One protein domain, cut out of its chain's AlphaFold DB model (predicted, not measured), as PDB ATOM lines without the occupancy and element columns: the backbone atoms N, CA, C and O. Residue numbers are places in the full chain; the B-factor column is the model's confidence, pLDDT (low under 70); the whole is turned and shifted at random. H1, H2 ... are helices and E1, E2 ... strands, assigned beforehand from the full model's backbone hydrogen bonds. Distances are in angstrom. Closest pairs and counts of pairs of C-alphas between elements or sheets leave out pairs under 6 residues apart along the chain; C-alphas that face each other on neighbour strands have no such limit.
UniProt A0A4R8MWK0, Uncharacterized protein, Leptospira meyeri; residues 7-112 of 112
ATOM      1  N   ARG A   7     270.039 322.241 420.752       94.12
ATOM      2  CA  ARG A   7     270.312 320.983 420.050       94.12
ATOM      3  C   ARG A   7     269.481 319.850 420.639       94.12
ATOM      4  O   ARG A   7     269.398 319.709 421.857       94.12
ATOM      5  N   ILE A   8     268.915 319.025 419.762       94.06
ATOM      6  CA  ILE A   8     268.307 317.741 420.124       94.06
ATOM      7  C   ILE A   8     269.362 316.656 419.942       94.06
ATOM      8  O   ILE A   8     269.996 316.593 418.890       94.06
ATOM      9  N   PHE A   9     269.552 315.824 420.962       95.50
ATOM     10  CA  PHE A   9     270.600 314.808 420.950       95.50
ATOM     11  C   PHE A   9     270.113 313.521 420.272       95.50
ATOM     12  O   PHE A   9     268.955 313.122 420.429       95.50
ATOM     13  N   ASN A  10     270.996 312.846 419.536       96.06
ATOM     14  CA  ASN A  10     270.748 311.529 418.940       96.06
ATOM     15  C   ASN A  10     270.975 310.381 419.956       96.06
ATOM     16  O   ASN A  10     271.230 310.615 421.135       96.06
ATOM     17  N   ILE A  11     270.847 309.119 419.527       96.56
ATOM     18  CA  ILE A  11     270.985 307.948 420.418       96.56
ATOM     19  C   ILE A  11     272.389 307.840 421.038       96.56
ATOM     20  O   ILE A  11     272.509 307.545 422.227       96.56
ATOM     21  N   GLU A  12     273.446 308.071 420.262       95.69
ATOM     22  CA  GLU A  12     274.829 307.971 420.737       95.69
ATOM     23  C   GLU A  12     275.151 309.076 421.750       95.69
ATOM     24  O   GLU A  12     275.662 308.814 422.839       95.69
ATOM     25  N   GLU A  13     274.749 310.304 421.439       95.75
ATOM     26  CA  GLU A  13     274.903 311.465 422.315       95.75
ATOM     27  C   GLU A  13     274.129 311.292 423.627       95.75
ATOM     28  O   GLU A  13     274.644 311.599 424.703       95.75
ATOM     29  N   LYS A  14     272.914 310.729 423.564       96.56
ATOM     30  CA  LYS A  14     272.138 310.367 424.758       96.56
ATOM     31  C   LYS A  14     272.853 309.319 425.608       96.56
ATOM     32  O   LYS A  14     272.879 309.472 426.825       96.56
ATOM     33  N   ASN A  15     273.458 308.294 425.007       96.19
ATOM     34  CA  ASN A  15     274.218 307.282 425.753       96.19
ATOM     35  C   ASN A  15     275.412 307.895 426.504       96.19
ATOM     36  O   ASN A  15     275.638 307.586 427.680       96.19
ATOM     37  N   ARG A  16     276.160 308.792 425.850       95.38
ATOM     38  CA  ARG A  16     277.270 309.522 426.485       95.38
ATOM     39  C   ARG A  16     276.767 310.409 427.620       95.38
ATOM     40  O   ARG A  16     277.263 310.324 428.741       95.38
ATOM     41  N   PHE A  17     275.694 311.159 427.384       95.44
ATOM     42  CA  PHE A  17     275.057 311.983 428.409       95.44
ATOM     43  C   PHE A  17     274.577 311.165 429.620       95.44
ATOM     44  O   PHE A  17     274.803 311.544 430.770       95.44
ATOM     45  N   GLN A  18     273.959 310.005 429.393       95.69
ATOM     46  CA  GLN A  18     273.540 309.107 430.472       95.69
ATOM     47  C   GLN A  18     274.730 308.565 431.270       95.69
ATOM     48  O   GLN A  18     274.602 308.358 432.475       95.69
ATOM     49  N   SER A  19     275.890 308.363 430.640       94.56
ATOM     50  CA  SER A  19     277.123 307.987 431.345       94.56
ATOM     51  C   SER A  19     277.587 309.094 432.297       94.56
ATOM     52  O   SER A  19     277.868 308.807 433.461       94.56
ATOM     53  N   ILE A  20     277.543 310.358 431.858       93.56
ATOM     54  CA  ILE A  20     277.807 311.525 432.719       93.56
ATOM     55  C   ILE A  20     276.831 311.549 433.904       93.56
ATOM     56  O   ILE A  20     277.252 311.671 435.056       93.56
ATOM     57  N   LEU A  21     275.527 311.370 433.655       92.88
ATOM     58  CA  LEU A  21     274.521 311.349 434.722       92.88
ATOM     59  C   LEU A  21     274.778 310.251 435.760       92.88
ATOM     60  O   LEU A  21     274.657 310.513 436.955       92.88
ATOM     61  N   LYS A  22     275.158 309.042 435.333       92.75
ATOM     62  CA  LYS A  22     275.473 307.932 436.251       92.75
ATOM     63  C   LYS A  22     276.638 308.279 437.176       92.75
ATOM     64  O   LYS A  22     276.557 308.018 438.375       92.75
ATOM     65  N   ILE A  23     277.692 308.896 436.639       89.88
ATOM     66  CA  ILE A  23     278.850 309.344 437.426       89.88
ATOM     67  C   ILE A  23     278.408 310.380 438.466       89.88
ATOM     68  O   ILE A  23     278.681 310.216 439.657       89.88
ATOM     69  N   LEU A  24     277.661 311.403 438.038       88.19
ATOM     70  CA  LEU A  24     277.146 312.443 438.929       88.19
ATOM     71  C   LEU A  24     276.255 311.865 440.032       88.19
ATOM     72  O   LEU A  24     276.435 312.179 441.209       88.19
ATOM     73  N   ASN A  25     275.314 310.992 439.681       89.31
ATOM     74  CA  ASN A  25     274.402 310.395 440.649       89.31
ATOM     75  C   ASN A  25     275.147 309.525 441.669       89.31
ATOM     76  O   ASN A  25     274.836 309.594 442.858       89.31
ATOM     77  N   ASN A  26     276.161 308.763 441.245       88.81
ATOM     78  CA  ASN A  26     277.008 307.994 442.160       88.81
ATOM     79  C   ASN A  26     277.762 308.903 443.138       88.81
ATOM     80  O   ASN A  26     277.773 308.624 444.339       88.81
ATOM     81  N   TYR A  27     278.322 310.015 442.656       86.81
ATOM     82  CA  TYR A  27     278.975 311.003 443.513       86.81
ATOM     83  C   TYR A  27     278.007 311.585 444.556       86.81
ATOM     84  O   TYR A  27     278.332 311.628 445.745       86.81
ATOM     85  N   TYR A  28     276.795 311.985 444.162       84.38
ATOM     86  CA  TYR A  28     275.817 312.539 445.106       84.38
ATOM     87  C   TYR A  28     275.333 311.515 446.139       84.38
ATOM     88  O   TYR A  28     275.230 311.860 447.318       84.38
ATOM     89  N   LYS A  29     275.104 310.259 445.726       85.69
ATOM     90  CA  LYS A  29     274.726 309.157 446.629       85.69
ATOM     91  C   LYS A  29     275.772 308.931 447.722       85.69
ATOM     92  O   LYS A  29     275.409 308.763 448.880       85.69
ATOM     93  N   GLN A  30     277.059 308.949 447.370       86.00
ATOM     94  CA  GLN A  30     278.154 308.737 448.327       86.00
ATOM     95  C   GLN A  30     278.328 309.897 449.312       86.00
ATOM     96  O   GLN A  30     278.747 309.684 450.444       86.00
ATOM     97  N   ASN A  31     277.994 311.119 448.896       83.25
ATOM     98  CA  ASN A  31     278.208 312.322 449.698       83.25
ATOM     99  C   ASN A  31     276.974 312.746 450.521       83.25
ATOM    100  O   ASN A  31     276.941 313.872 451.019       83.25
ATOM    101  N   SER A  32     275.956 311.881 450.650       68.94
ATOM    102  CA  SER A  32     274.711 312.113 451.414       68.94
ATOM    103  C   SER A  32     274.008 313.442 451.109       68.94
ATOM    104  O   SER A  32     273.252 313.972 451.925       68.94
ATOM    105  N   LYS A  33     274.241 314.001 449.917       64.75
ATOM    106  CA  LYS A  33     273.514 315.174 449.448       64.75
ATOM    107  C   LYS A  33     272.198 314.667 448.879       64.75
ATOM    108  O   LYS A  33     272.161 314.189 447.748       64.75
ATOM    109  N   ASN A  34     271.132 314.767 449.673       59.09
ATOM    110  CA  ASN A  34     269.760 314.597 449.195       59.09
ATOM    111  C   ASN A  34     269.441 315.733 448.218       59.09
ATOM    112  O   ASN A  34     268.842 316.743 448.578       59.09
ATOM    113  N   ASP A  35     269.912 315.592 446.985       68.31
ATOM    114  CA  ASP A  35     269.564 316.494 445.904       68.31
ATOM    115  C   ASP A  35     268.152 316.137 445.425       68.31
ATOM    116  O   ASP A  35     267.891 315.001 445.024       68.31
ATOM    117  N   VAL A  36     267.249 317.118 445.443       67.94
ATOM    118  CA  VAL A  36     265.862 317.020 444.952       67.94
ATOM    119  C   VAL A  36     265.812 316.548 443.491       67.94
ATOM    120  O   VAL A  36     264.821 315.988 443.027       67.94
ATOM    121  N   HIS A  37     266.898 316.748 442.753       72.94
ATOM    122  CA  HIS A  37     267.039 316.359 441.359       72.94
ATOM    123  C   HIS A  37     267.558 314.924 441.162       72.94
ATOM    124  O   HIS A  37     267.468 314.389 440.054       72.94
ATOM    125  N   SER A  38     268.094 314.291 442.214       76.75
ATOM    126  CA  SER A  38     268.771 312.991 442.128       76.75
ATOM    127  C   SER A  38     267.864 311.883 441.599       76.75
ATOM    128  O   SER A  38     268.263 311.178 440.680       76.75
ATOM    129  N   GLU A  39     266.628 311.771 442.089       85.75
ATOM    130  CA  GLU A  39     265.693 310.725 441.658       85.75
ATOM    131  C   GLU A  39     265.330 310.851 440.171       85.75
ATOM    132  O   GLU A  39     265.357 309.871 439.424       85.75
ATOM    133  N   LYS A  40     265.043 312.072 439.703       90.56
ATOM    134  CA  LYS A  40     264.685 312.315 438.297       90.56
ATOM    135  C   LYS A  40     265.868 312.062 437.368       90.56
ATOM    136  O   LYS A  40     265.710 311.372 436.361       90.56
ATOM    137  N   ARG A  41     267.060 312.565 437.716       89.44
ATOM    138  CA  ARG A  41     268.287 312.293 436.947       89.44
ATOM    139  C   ARG A  41     268.634 310.810 436.949       89.44
ATOM    140  O   ARG A  41     269.092 310.303 435.932       89.44
ATOM    141  N   GLU A  42     268.402 310.110 438.057       91.44
ATOM    142  CA  GLU A  42     268.609 308.664 438.153       91.44
ATOM    143  C   GLU A  42     267.685 307.895 437.216       91.44
ATOM    144  O   GLU A  42     268.150 307.010 436.499       91.44
ATOM    145  N   ARG A  43     266.402 308.258 437.146       92.62
ATOM    146  CA  ARG A  43     265.469 307.642 436.191       92.62
ATOM    147  C   ARG A  43     265.901 307.891 434.745       92.62
ATOM    148  O   ARG A  43     266.021 306.939 433.977       92.62
ATOM    149  N   ILE A  44     266.237 309.136 434.398       94.62
ATOM    150  CA  ILE A  44     266.719 309.499 433.052       94.62
ATOM    151  C   ILE A  44     267.990 308.718 432.681       94.62
ATOM    152  O   ILE A  44     268.112 308.240 431.554       94.62
ATOM    153  N   ALA A  45     268.915 308.526 433.625       95.00
ATOM    154  CA  ALA A  45     270.158 307.781 433.416       95.00
ATOM    155  C   ALA A  45     269.945 306.296 433.049       95.00
ATOM    156  O   ALA A  45     270.847 305.674 432.481       95.00
ATOM    157  N   HIS A  46     268.774 305.734 433.358       94.88
ATOM    158  CA  HIS A  46     268.433 304.327 433.124       94.88
ATOM    159  C   HIS A  46     267.381 304.114 432.029       94.88
ATOM    160  O   HIS A  46     267.081 302.967 431.692       94.88
ATOM    161  N   PHE A  47     266.833 305.179 431.440       95.50
ATOM    162  CA  PHE A  47     265.955 305.038 430.284       95.50
ATOM    163  C   PHE A  47     266.690 304.464 429.076       95.50
ATOM    164  O   PHE A  47     267.890 304.663 428.890       95.50
ATOM    165  N   LYS A  48     265.944 303.783 428.204       96.12
ATOM    166  CA  LYS A  48     266.467 303.480 426.873       96.12
ATOM    167  C   LYS A  48     266.595 304.798 426.080       96.12
ATOM    168  O   LYS A  48     265.672 305.611 426.148       96.12
ATOM    169  N   PRO A  49     267.685 305.033 425.328       95.06
ATOM    170  CA  PRO A  49     267.908 306.287 424.587       95.06
ATOM    171  C   PRO A  49     266.816 306.670 423.576       95.06
ATOM    172  O   PRO A  49     266.668 307.838 423.218       95.06
ATOM    173  N   ASP A  50     266.052 305.694 423.094       95.81
ATOM    174  CA  ASP A  50     264.918 305.870 422.185       95.81
ATOM    175  C   ASP A  50     263.608 306.233 422.910       95.81
ATOM    176  O   ASP A  50     262.618 306.557 422.260       95.81
ATOM    177  N   LYS A  51     263.586 306.197 424.250       96.62
ATOM    178  CA  LYS A  51     262.389 306.428 425.082       96.62
ATOM    179  C   LYS A  51     262.289 307.822 425.690       96.62
ATOM    180  O   LYS A  51     261.340 308.096 426.418       96.62
ATOM    181  N   PHE A  52     263.236 308.703 425.393       97.06
ATOM    182  CA  PHE A  52     263.164 310.098 425.810       97.06
ATOM    183  C   PHE A  52     263.785 311.021 424.766       97.06
ATOM    184  O   PHE A  52     264.691 310.629 424.030       97.06
ATOM    185  N   THR A  53     263.322 312.261 424.722       97.25
ATOM    186  CA  THR A  53     263.935 313.367 423.995       97.25
ATOM    187  C   THR A  53     264.853 314.125 424.941       97.25
ATOM    188  O   THR A  53     264.498 314.377 426.091       97.25
ATOM    189  N   LEU A  54     266.037 314.481 424.447       97.06
ATOM    190  CA  LEU A  54     267.013 315.294 425.159       97.06
ATOM    191  C   LEU A  54     267.268 316.552 424.342       97.06
ATOM    192  O   LEU A  54     267.823 316.475 423.245       97.06
ATOM    193  N   MET A  55     266.840 317.686 424.880       96.56
ATOM    194  CA  MET A  55     267.109 319.011 424.341       96.56
ATOM    195  C   MET A  55     268.089 319.719 425.261       96.56
ATOM    196  O   MET A  55     267.866 319.811 426.467       96.56
ATOM    197  N   VAL A  56     269.160 320.239 424.682       95.88
ATOM    198  CA  VAL A  56     270.163 321.006 425.410       95.88
ATOM    199  C   VAL A  56     270.250 322.384 424.786       95.88
ATOM    200  O   VAL A  56     270.357 322.519 423.566       95.88
ATOM    201  N   LYS A  57     270.198 323.407 425.628       94.81
ATOM    202  CA  LYS A  57     270.391 324.798 425.243       94.81
ATOM    203  C   LYS A  57     271.629 325.330 425.944       94.81
ATOM    204  O   LYS A  57     271.730 325.255 427.165       94.81
ATOM    205  N   TYR A  58     272.562 325.870 425.173       93.00
ATOM    206  CA  TYR A  58     273.733 326.537 425.730       93.00
ATOM    207  C   TYR A  58     273.345 327.901 426.300       93.00
ATOM    208  O   TYR A  58     272.620 328.651 425.645       93.00
ATOM    209  N   LEU A  59     273.822 328.213 427.506       93.12
ATOM    210  CA  LEU A  59     273.525 329.462 428.211       93.12
ATOM    211  C   LEU A  59     274.740 330.390 428.373       93.12
ATOM    212  O   LEU A  59     274.559 331.506 428.851       93.12
ATOM    213  N   GLY A  60     275.944 329.963 427.977       88.38
ATOM    214  CA  GLY A  60     277.196 330.674 428.275       88.38
ATOM    215  C   GLY A  60     277.969 330.029 429.427       88.38
ATOM    216  O   GLY A  60     277.399 329.233 430.166       88.38
ATOM    217  N   ASP A  61     279.262 330.342 429.565       87.31
ATOM    218  CA  ASP A  61     280.115 329.980 430.713       87.31
ATOM    219  C   ASP A  61     279.946 328.532 431.214       87.31
ATOM    220  O   ASP A  61     279.723 328.277 432.398       87.31
ATOM    221  N   PHE A  62     279.985 327.562 430.293       92.38
ATOM    222  CA  PHE A  62     279.822 326.126 430.595       92.38
ATOM    223  C   PHE A  62     278.466 325.740 431.206       92.38
ATOM    224  O   PHE A  62     278.301 324.635 431.724       92.38
ATOM    225  N   SER A  63     277.482 326.631 431.134       94.38
ATOM    226  CA  SER A  63     276.133 326.419 431.633       94.38
ATOM    227  C   SER A  63     275.200 325.998 430.506       94.38
ATOM    228  O   SER A  63     275.198 326.562 429.406       94.38
ATOM    229  N   TYR A  64     274.375 325.001 430.797       94.94
ATOM    230  CA  TYR A  64     273.440 324.412 429.853       94.94
ATOM    231  C   TYR A  64     272.084 324.225 430.519       94.94
ATOM    232  O   TYR A  64     271.993 323.680 431.617       94.94
ATOM    233  N   GLU A  65     271.018 324.628 429.840       95.62
ATOM    234  CA  GLU A  65     269.671 324.197 430.187       95.62
ATOM    235  C   GLU A  65     269.416 322.842 429.530       95.62
ATOM    236  O   GLU A  65     269.506 322.695 428.308       95.62
ATOM    237  N   ILE A  66     269.114 321.845 430.354       95.62
ATOM    238  CA  ILE A  66     268.799 320.492 429.920       95.62
ATOM    239  C   ILE A  66     267.306 320.282 430.093       95.62
ATOM    240  O   ILE A  66     266.785 320.480 431.186       95.62
ATOM    241  N   ASN A  67     266.646 319.841 429.029       96.38
ATOM    242  CA  ASN A  67     265.250 319.436 429.027       96.38
ATOM    243  C   ASN A  67     265.159 317.973 428.584       96.38
ATOM    244  O   ASN A  67     265.550 317.622 427.467       96.38
ATOM    245  N   CYS A  68     264.638 317.126 429.468       96.19
ATOM    246  CA  CYS A  68     264.391 315.713 429.214       96.19
ATOM    247  C   CYS A  68     262.888 315.445 429.219       96.19
ATOM    248  O   CYS A  68     262.216 315.677 430.226       96.19
ATOM    249  N   GLU A  69     262.383 314.891 428.120       96.31
ATOM    250  CA  GLU A  69     260.965 314.575 427.955       96.31
ATOM    251  C   GLU A  69     260.770 313.108 427.585       96.31
ATOM    252  O   GLU A  69     261.432 312.576 426.700       96.31
ATOM    253  N   SER A  70     259.846 312.445 428.262       94.81
ATOM    254  CA  SER A  70     259.418 311.065 428.035       94.81
ATOM    255  C   SER A  70     257.941 310.946 428.410       94.81
ATOM    256  O   SER A  70     257.365 311.885 428.959       94.81
ATOM    257  N   GLU A  71     257.333 309.783 428.178       92.31
ATOM    258  CA  GLU A  71     255.954 309.520 428.616       92.31
ATOM    259  C   GLU A  71     255.785 309.626 430.146       92.31
ATOM    260  O   GLU A  71     254.707 309.962 430.628       92.31
ATOM    261  N   GLU A  72     256.846 309.371 430.919       89.31
ATOM    262  CA  GLU A  72     256.789 309.313 432.385       89.31
ATOM    263  C   GLU A  72     257.337 310.560 433.090       89.31
ATOM    264  O   GLU A  72     257.033 310.808 434.259       89.31
ATOM    265  N   ILE A  73     258.222 311.300 432.423       89.62
ATOM    266  CA  ILE A  73     258.981 312.408 433.003       89.62
ATOM    267  C   ILE A  73     259.075 313.530 431.980       89.62
ATOM    268  O   ILE A  73     259.620 313.333 430.898       89.62
ATOM    269  N   ASN A  74     258.648 314.723 432.392       93.75
ATOM    270  CA  ASN A  74     259.131 315.982 431.845       93.75
ATOM    271  C   ASN A  74     259.945 316.678 432.941       93.75
ATOM    272  O   ASN A  74     259.443 316.916 434.047       93.75
ATOM    273  N   TYR A  75     261.226 316.909 432.676       94.75
ATOM    274  CA  TYR A  75     262.120 317.475 433.666       94.75
ATOM    275  C   TYR A  75     263.212 318.323 433.035       94.75
ATOM    276  O   TYR A  75     263.923 317.877 432.133       94.75
ATOM    277  N   SER A  76     263.371 319.524 433.584       94.56
ATOM    278  CA  SER A  76     264.388 320.475 433.183       94.56
ATOM    279  C   SER A  76     265.249 320.924 434.355       94.56
ATOM    280  O   SER A  76     264.796 320.973 435.504       94.56
ATOM    281  N   TRP A  77     266.517 321.214 434.074       94.19
ATOM    282  CA  TRP A  77     267.441 321.787 435.047       94.19
ATOM    283  C   TRP A  77     268.615 322.485 434.365       94.19
ATOM    284  O   TRP A  77     268.885 322.280 433.181       94.19
ATOM    285  N   ILE A  78     269.343 323.284 435.146       93.25
ATOM    286  CA  ILE A  78     270.603 323.887 434.717       93.25
ATOM    287  C   ILE A  78     271.758 322.977 435.118       93.25
ATOM    288  O   ILE A  78     271.934 322.653 436.294       93.25
ATOM    289  N   HIS A  79     272.547 322.566 434.135       92.81
ATOM    290  CA  HIS A  79     273.800 321.860 434.329       92.81
ATOM    291  C   HIS A  79     274.971 322.822 434.155       92.81
ATOM    292  O   HIS A  79     275.032 323.553 433.170       92.81
ATOM    293  N   ILE A  80     275.905 322.780 435.101       93.00
ATOM    294  CA  ILE A  80     277.175 323.499 435.029       93.00
ATOM    295  C   ILE A  80     278.257 322.461 434.751       93.00
ATOM    296  O   ILE A  80     278.468 321.551 435.556       93.00
ATOM    297  N   ASP A  81     278.928 322.596 433.615       94.00
ATOM    298  CA  ASP A  81     279.992 321.697 433.194       94.00
ATOM    299  C   ASP A  81     281.342 322.144 433.773       94.00
ATOM    300  O   ASP A  81     282.172 322.775 433.114       94.00
ATOM    301  N   SER A  82     281.561 321.805 435.044       92.00
ATOM    302  CA  SER A  82     282.802 322.129 435.755       92.00
ATOM    303  C   SER A  82     284.033 321.404 435.205       92.00
ATOM    304  O   SER A  82     285.149 321.845 435.462       92.00
ATOM    305  N   ILE A  83     283.864 320.309 434.453       93.56
ATOM    306  CA  ILE A  83     284.989 319.607 433.820       93.56
ATOM    307  C   ILE A  83     285.527 320.450 432.663       93.56
ATOM    308  O   ILE A  83     286.738 320.623 432.548       93.56
ATOM    309  N   SER A  84     284.638 321.003 431.832       93.75
ATOM    310  CA  SER A  84     285.031 321.922 430.757       93.75
ATOM    311  C   SER A  84     285.747 323.171 431.286       93.75
ATOM    312  O   SER A  84     286.789 323.535 430.739       93.75
ATOM    313  N   ASP A  85     285.235 323.787 432.360       94.69
ATOM    314  CA  ASP A  85     285.875 324.943 433.018       94.69
ATOM    315  C   ASP A  85     287.283 324.584 433.522       94.69
ATOM    316  O   ASP A  85     288.282 325.199 433.145       94.69
ATOM    317  N   GLU A  86     287.398 323.509 434.302       95.12
ATOM    318  CA  GLU A  86     288.676 323.115 434.893       95.12
ATOM    319  C   GLU A  86     289.711 322.702 433.833       95.12
ATOM    320  O   GLU A  86     290.894 323.009 433.964       95.12
ATOM    321  N   ARG A  87     289.286 322.083 432.723       94.75
ATOM    322  CA  ARG A  87     290.173 321.793 431.583       94.75
ATOM    323  C   ARG A  87     290.805 323.054 431.004       94.75
ATOM    324  O   ARG A  87     291.964 323.001 430.596       94.75
ATOM    325  N   ILE A  88     290.064 324.157 430.927       93.44
ATOM    326  CA  ILE A  88     290.604 325.431 430.437       93.44
ATOM    327  C   ILE A  88     291.654 325.953 431.413       93.44
ATOM    328  O   ILE A  88     292.769 326.241 430.985       93.44
ATOM    329  N   ARG A  89     291.365 325.936 432.718       94.38
ATOM    330  CA  ARG A  89     292.326 326.356 433.751       94.38
ATOM    331  C   ARG A  89     293.606 325.519 433.736       94.38
ATOM    332  O   ARG A  89     294.703 326.065 433.747       94.38
ATOM    333  N   ILE A  90     293.493 324.192 433.644       95.38
ATOM    334  CA  ILE A  90     294.650 323.281 433.565       95.38
ATOM    335  C   ILE A  90     295.490 323.567 432.307       95.38
ATOM    336  O   ILE A  90     296.721 323.587 432.379       95.38
ATOM    337  N   LYS A  91     294.848 323.852 431.165       94.50
ATOM    338  CA  LYS A  91     295.546 324.247 429.928       94.50
ATOM    339  C   LYS A  91     296.258 325.592 430.064       94.50
ATOM    340  O   LYS A  91     297.383 325.719 429.584       94.50
ATOM    341  N   GLU A  92     295.645 326.576 430.717       95.56
ATOM    342  CA  GLU A  92     296.253 327.889 430.984       95.56
ATOM    343  C   GLU A  92     297.496 327.784 431.877       95.56
ATOM    344  O   GLU A  92     298.443 328.552 431.718       95.56
ATOM    345  N   LEU A  93     297.541 326.779 432.757       96.06
ATOM    346  CA  LEU A  93     298.724 326.435 433.552       96.06
ATOM    347  C   LEU A  93     299.822 325.713 432.746       96.06
ATOM    348  O   LEU A  93     300.873 325.389 433.298       96.06
ATOM    349  N   GLY A  94     299.604 325.446 431.454       96.56
ATOM    350  CA  GLY A  94     300.553 324.747 430.584       96.56
ATOM    351  C   GLY A  94     300.607 323.232 430.800       96.56
ATOM    352  O   GLY A  94     301.507 322.575 430.276       96.56
ATOM    353  N   ILE A  95     299.663 322.660 431.552       95.06
ATOM    354  CA  ILE A  95     299.603 321.222 431.825       95.06
ATOM    355  C   ILE A  95     298.825 320.542 430.696       95.06
ATOM    356  O   ILE A  95     297.652 320.828 430.464       95.06
ATOM    357  N   GLN A  96     299.489 319.627 429.990       91.19
ATOM    358  CA  GLN A  96     298.907 318.904 428.852       91.19
ATOM    359  C   GLN A  96     298.602 317.436 429.160       91.19
ATOM    360  O   GLN A  96     297.776 316.834 428.483       91.19
ATOM    361  N   ASP A  97     299.236 316.880 430.192       95.12
ATOM    362  CA  ASP A  97     299.078 315.491 430.614       95.12
ATOM    363  C   ASP A  97     298.389 315.455 431.982       95.12
ATOM    364  O   ASP A  97     299.026 315.560 433.032       95.12
ATOM    365  N   HIS A  98     297.055 315.438 431.966       94.69
ATOM    366  CA  HIS A  98     296.237 315.398 433.174       94.69
ATOM    367  C   HIS A  98     294.989 314.526 432.946       94.69
ATOM    368  O   HIS A  98     294.300 314.728 431.941       94.69
ATOM    369  N   PRO A  99     294.608 313.641 433.892       94.44
ATOM    370  CA  PRO A  99     293.473 312.720 433.723       94.44
ATOM    371  C   PRO A  99     292.131 313.395 433.414       94.44
ATOM    372  O   PRO A  99     291.230 312.784 432.854       94.44
ATOM    373  N   ILE A 100     291.978 314.680 433.751       93.19
ATOM    374  CA  ILE A 100     290.755 315.441 433.450       93.19
ATOM    375  C   ILE A 100     290.434 315.495 431.950       93.19
ATOM    376  O   ILE A 100     289.267 315.602 431.568       93.19
ATOM    377  N   PHE A 101     291.450 315.408 431.088       93.50
ATOM    378  CA  PHE A 101     291.272 315.404 429.637       93.50
ATOM    379  C   PHE A 101     290.678 314.090 429.111       93.50
ATOM    380  O   PHE A 101     290.225 314.054 427.973       93.50
ATOM    381  N   GLU A 102     290.606 313.049 429.943       91.69
ATOM    382  CA  GLU A 102     290.003 311.752 429.606       91.69
ATOM    383  C   GLU A 102     288.530 311.648 430.042       91.69
ATOM    384  O   GLU A 102     287.826 310.717 429.651       91.69
ATOM    385  N   ILE A 103     288.040 312.588 430.859       90.38
ATOM    386  CA  ILE A 103     286.687 312.532 431.431       90.38
ATOM    387  C   ILE A 103     285.670 313.195 430.497       90.38
ATOM    388  O   ILE A 103     285.628 314.418 430.420       90.38
ATOM    389  N   ASP A 104     284.810 312.411 429.848       89.81
ATOM    390  CA  ASP A 104     283.704 312.921 429.019       89.81
ATOM    391  C   ASP A 104     282.848 313.966 429.770       89.81
ATOM    392  O   ASP A 104     282.359 313.710 430.877       89.81
ATOM    393  N   CYS A 105     282.628 315.128 429.150       92.69
ATOM    394  CA  CYS A 105     281.784 316.198 429.688       92.69
ATOM    395  C   CYS A 105     280.682 316.645 428.711       92.69
ATOM    396  O   CYS A 105     280.626 316.204 427.561       92.69
ATOM    397  N   LEU A 106     279.756 317.504 429.158       93.06
ATOM    398  CA  LEU A 106     278.632 317.920 428.309       93.06
ATOM    399  C   LEU A 106     279.100 318.784 427.131       93.06
ATOM    400  O   LEU A 106     278.544 318.659 426.038       93.06
ATOM    401  N   GLY A 107     280.140 319.598 427.325       91.06
ATOM    402  CA  GLY A 107     280.798 320.340 426.252       91.06
ATOM    403  C   GLY A 107     281.260 319.432 425.109       91.06
ATOM    404  O   GLY A 107     280.974 319.735 423.950       91.06
ATOM    405  N   ASP A 108     281.851 318.276 425.427       91.38
ATOM    406  CA  ASP A 108     282.347 317.298 424.441       91.38
ATOM    407  C   ASP A 108     281.234 316.650 423.603       91.38
ATOM    408  O   ASP A 108     281.503 316.089 422.539       91.38
ATOM    409  N   ILE A 109     279.992 316.667 424.096       92.06
ATOM    410  CA  ILE A 109     278.820 316.135 423.388       92.06
ATOM    411  C   ILE A 109     278.116 317.263 422.625       92.06
ATOM    412  O   ILE A 109     277.725 317.096 421.474       92.06
ATOM    413  N   PHE A 110     277.954 318.427 423.258       89.12
ATOM    414  CA  PHE A 110     277.181 319.540 422.715       89.12
ATOM    415  C   PHE A 110     277.908 320.303 421.600       89.12
ATOM    416  O   PHE A 110     277.257 320.746 420.647       89.12
ATOM    417  N   MET A 111     279.227 320.491 421.725       80.50
ATOM    418  CA  MET A 111     280.027 321.329 420.820       80.50
ATOM    419  C   MET A 111     280.591 320.589 419.595       80.50
ATOM    420  O   MET A 111     281.304 321.217 418.814       80.50
ATOM    421  N   GLN A 112     280.254 319.307 419.402       65.62
ATOM    422  CA  GLN A 112     280.490 318.590 418.137       65.62
ATOM    423  C   GLN A 112     279.679 319.208 417.000       65.62
ATOM    424  O   GLN A 112     280.233 319.363 415.894       65.62
TER     425      GLN A 112
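This is residues 7 to 112 of the 112 residues of an uncharacterized protein of Leptospira meyeri (UniProt A0A4R8MWK0). A small twisted wall of three strands, E1 to E3, has the helical hairpin H1 and H2 and the short helix H5 over one face, while the other face is bare. From the end of E3 the chain runs on outward as an arm, H3, then folds back past the short H4 to H5, beside H1. The printed part has 106 residues with five named helices and three named strands, in the order H1 H2 E1 E2 E3 H3 H4 H5; the sheet order is E1, E2, E3, all antiparallel, and the class is mixed, helices and strands. The whole is compact, with a radius of gyration of the C-alphas of 14.3 A and spans of 47 by 33 by 22 A.

Find C-alpha 53 at (263.935, 313.367, 423.995), where E1 begins; it runs through residues 53 to 60 for 22.2 A. E2 holds residues 63 to 69, 19.6 A, and E3 residues 74 to 80, 19.8 A. Go back to C-alpha 11 at (270.985, 307.948, 420.418) for the longest helix, H1, residues 11 to 30, 28.8 A; H2 follows at residues 38 to 46, 12.5 A. After the sheet look for H3 at residues 82 to 92, 15.4 A, H4 at 99 to 102, 5.5 A, and H5 at 106 to 110, 6.0 A, ending at C-alpha 110, (277.181, 319.540, 422.715).

Start at the sheet, a meander, each strand the antiparallel neighbour of the one before. Between E1 and E2, at 164 degrees, see N 55 and O 67, 2.9 A apart, within hydrogen-bond range; between E2 and E3, at 163 degrees, N 66 and O 77, 2.9 A. Residues 7 to 8 pair with residues 55 to 56 of E1, antiparallel. H1, H2 and H5 are on the sheet but only graze it, H1 with residues 11 to 17 and H2 with 40 to 44. H1 and H2, a hairpin, touch at a steep tilt of 38 degrees, opposite ways; their closest C-alphas, of Gln 18 and Ala 45, are 4.7 A apart. H1 touches H5 with residues 13 to 20 alone, closest at the C-alphas of Glu 13 and Ile 109, 6.2 A. H3 is not on the sheet; it only just touches H4, with 3 pairs of C-alphas within 8 A, the closest those of Arg 87 and Ile 100, 6.6 A. H3 and H5 are close but not clearly touching, with the C-alphas of Ser 84 and Gly 107 closest at 6.4 A, and H1 and H3 are apart. In H1, H2, H3 and H5 every O i to N i+4 pair is within hydrogen-bond range; H4 is too short for one.

Look for the two C-alphas farthest apart at Glu 71 and Gly 94, 47.2 A. The printed part has no cut, and no link is long. The mean pLDDT of the printed part is 91.2; residues 32 to 36 and residue 112 are under 70.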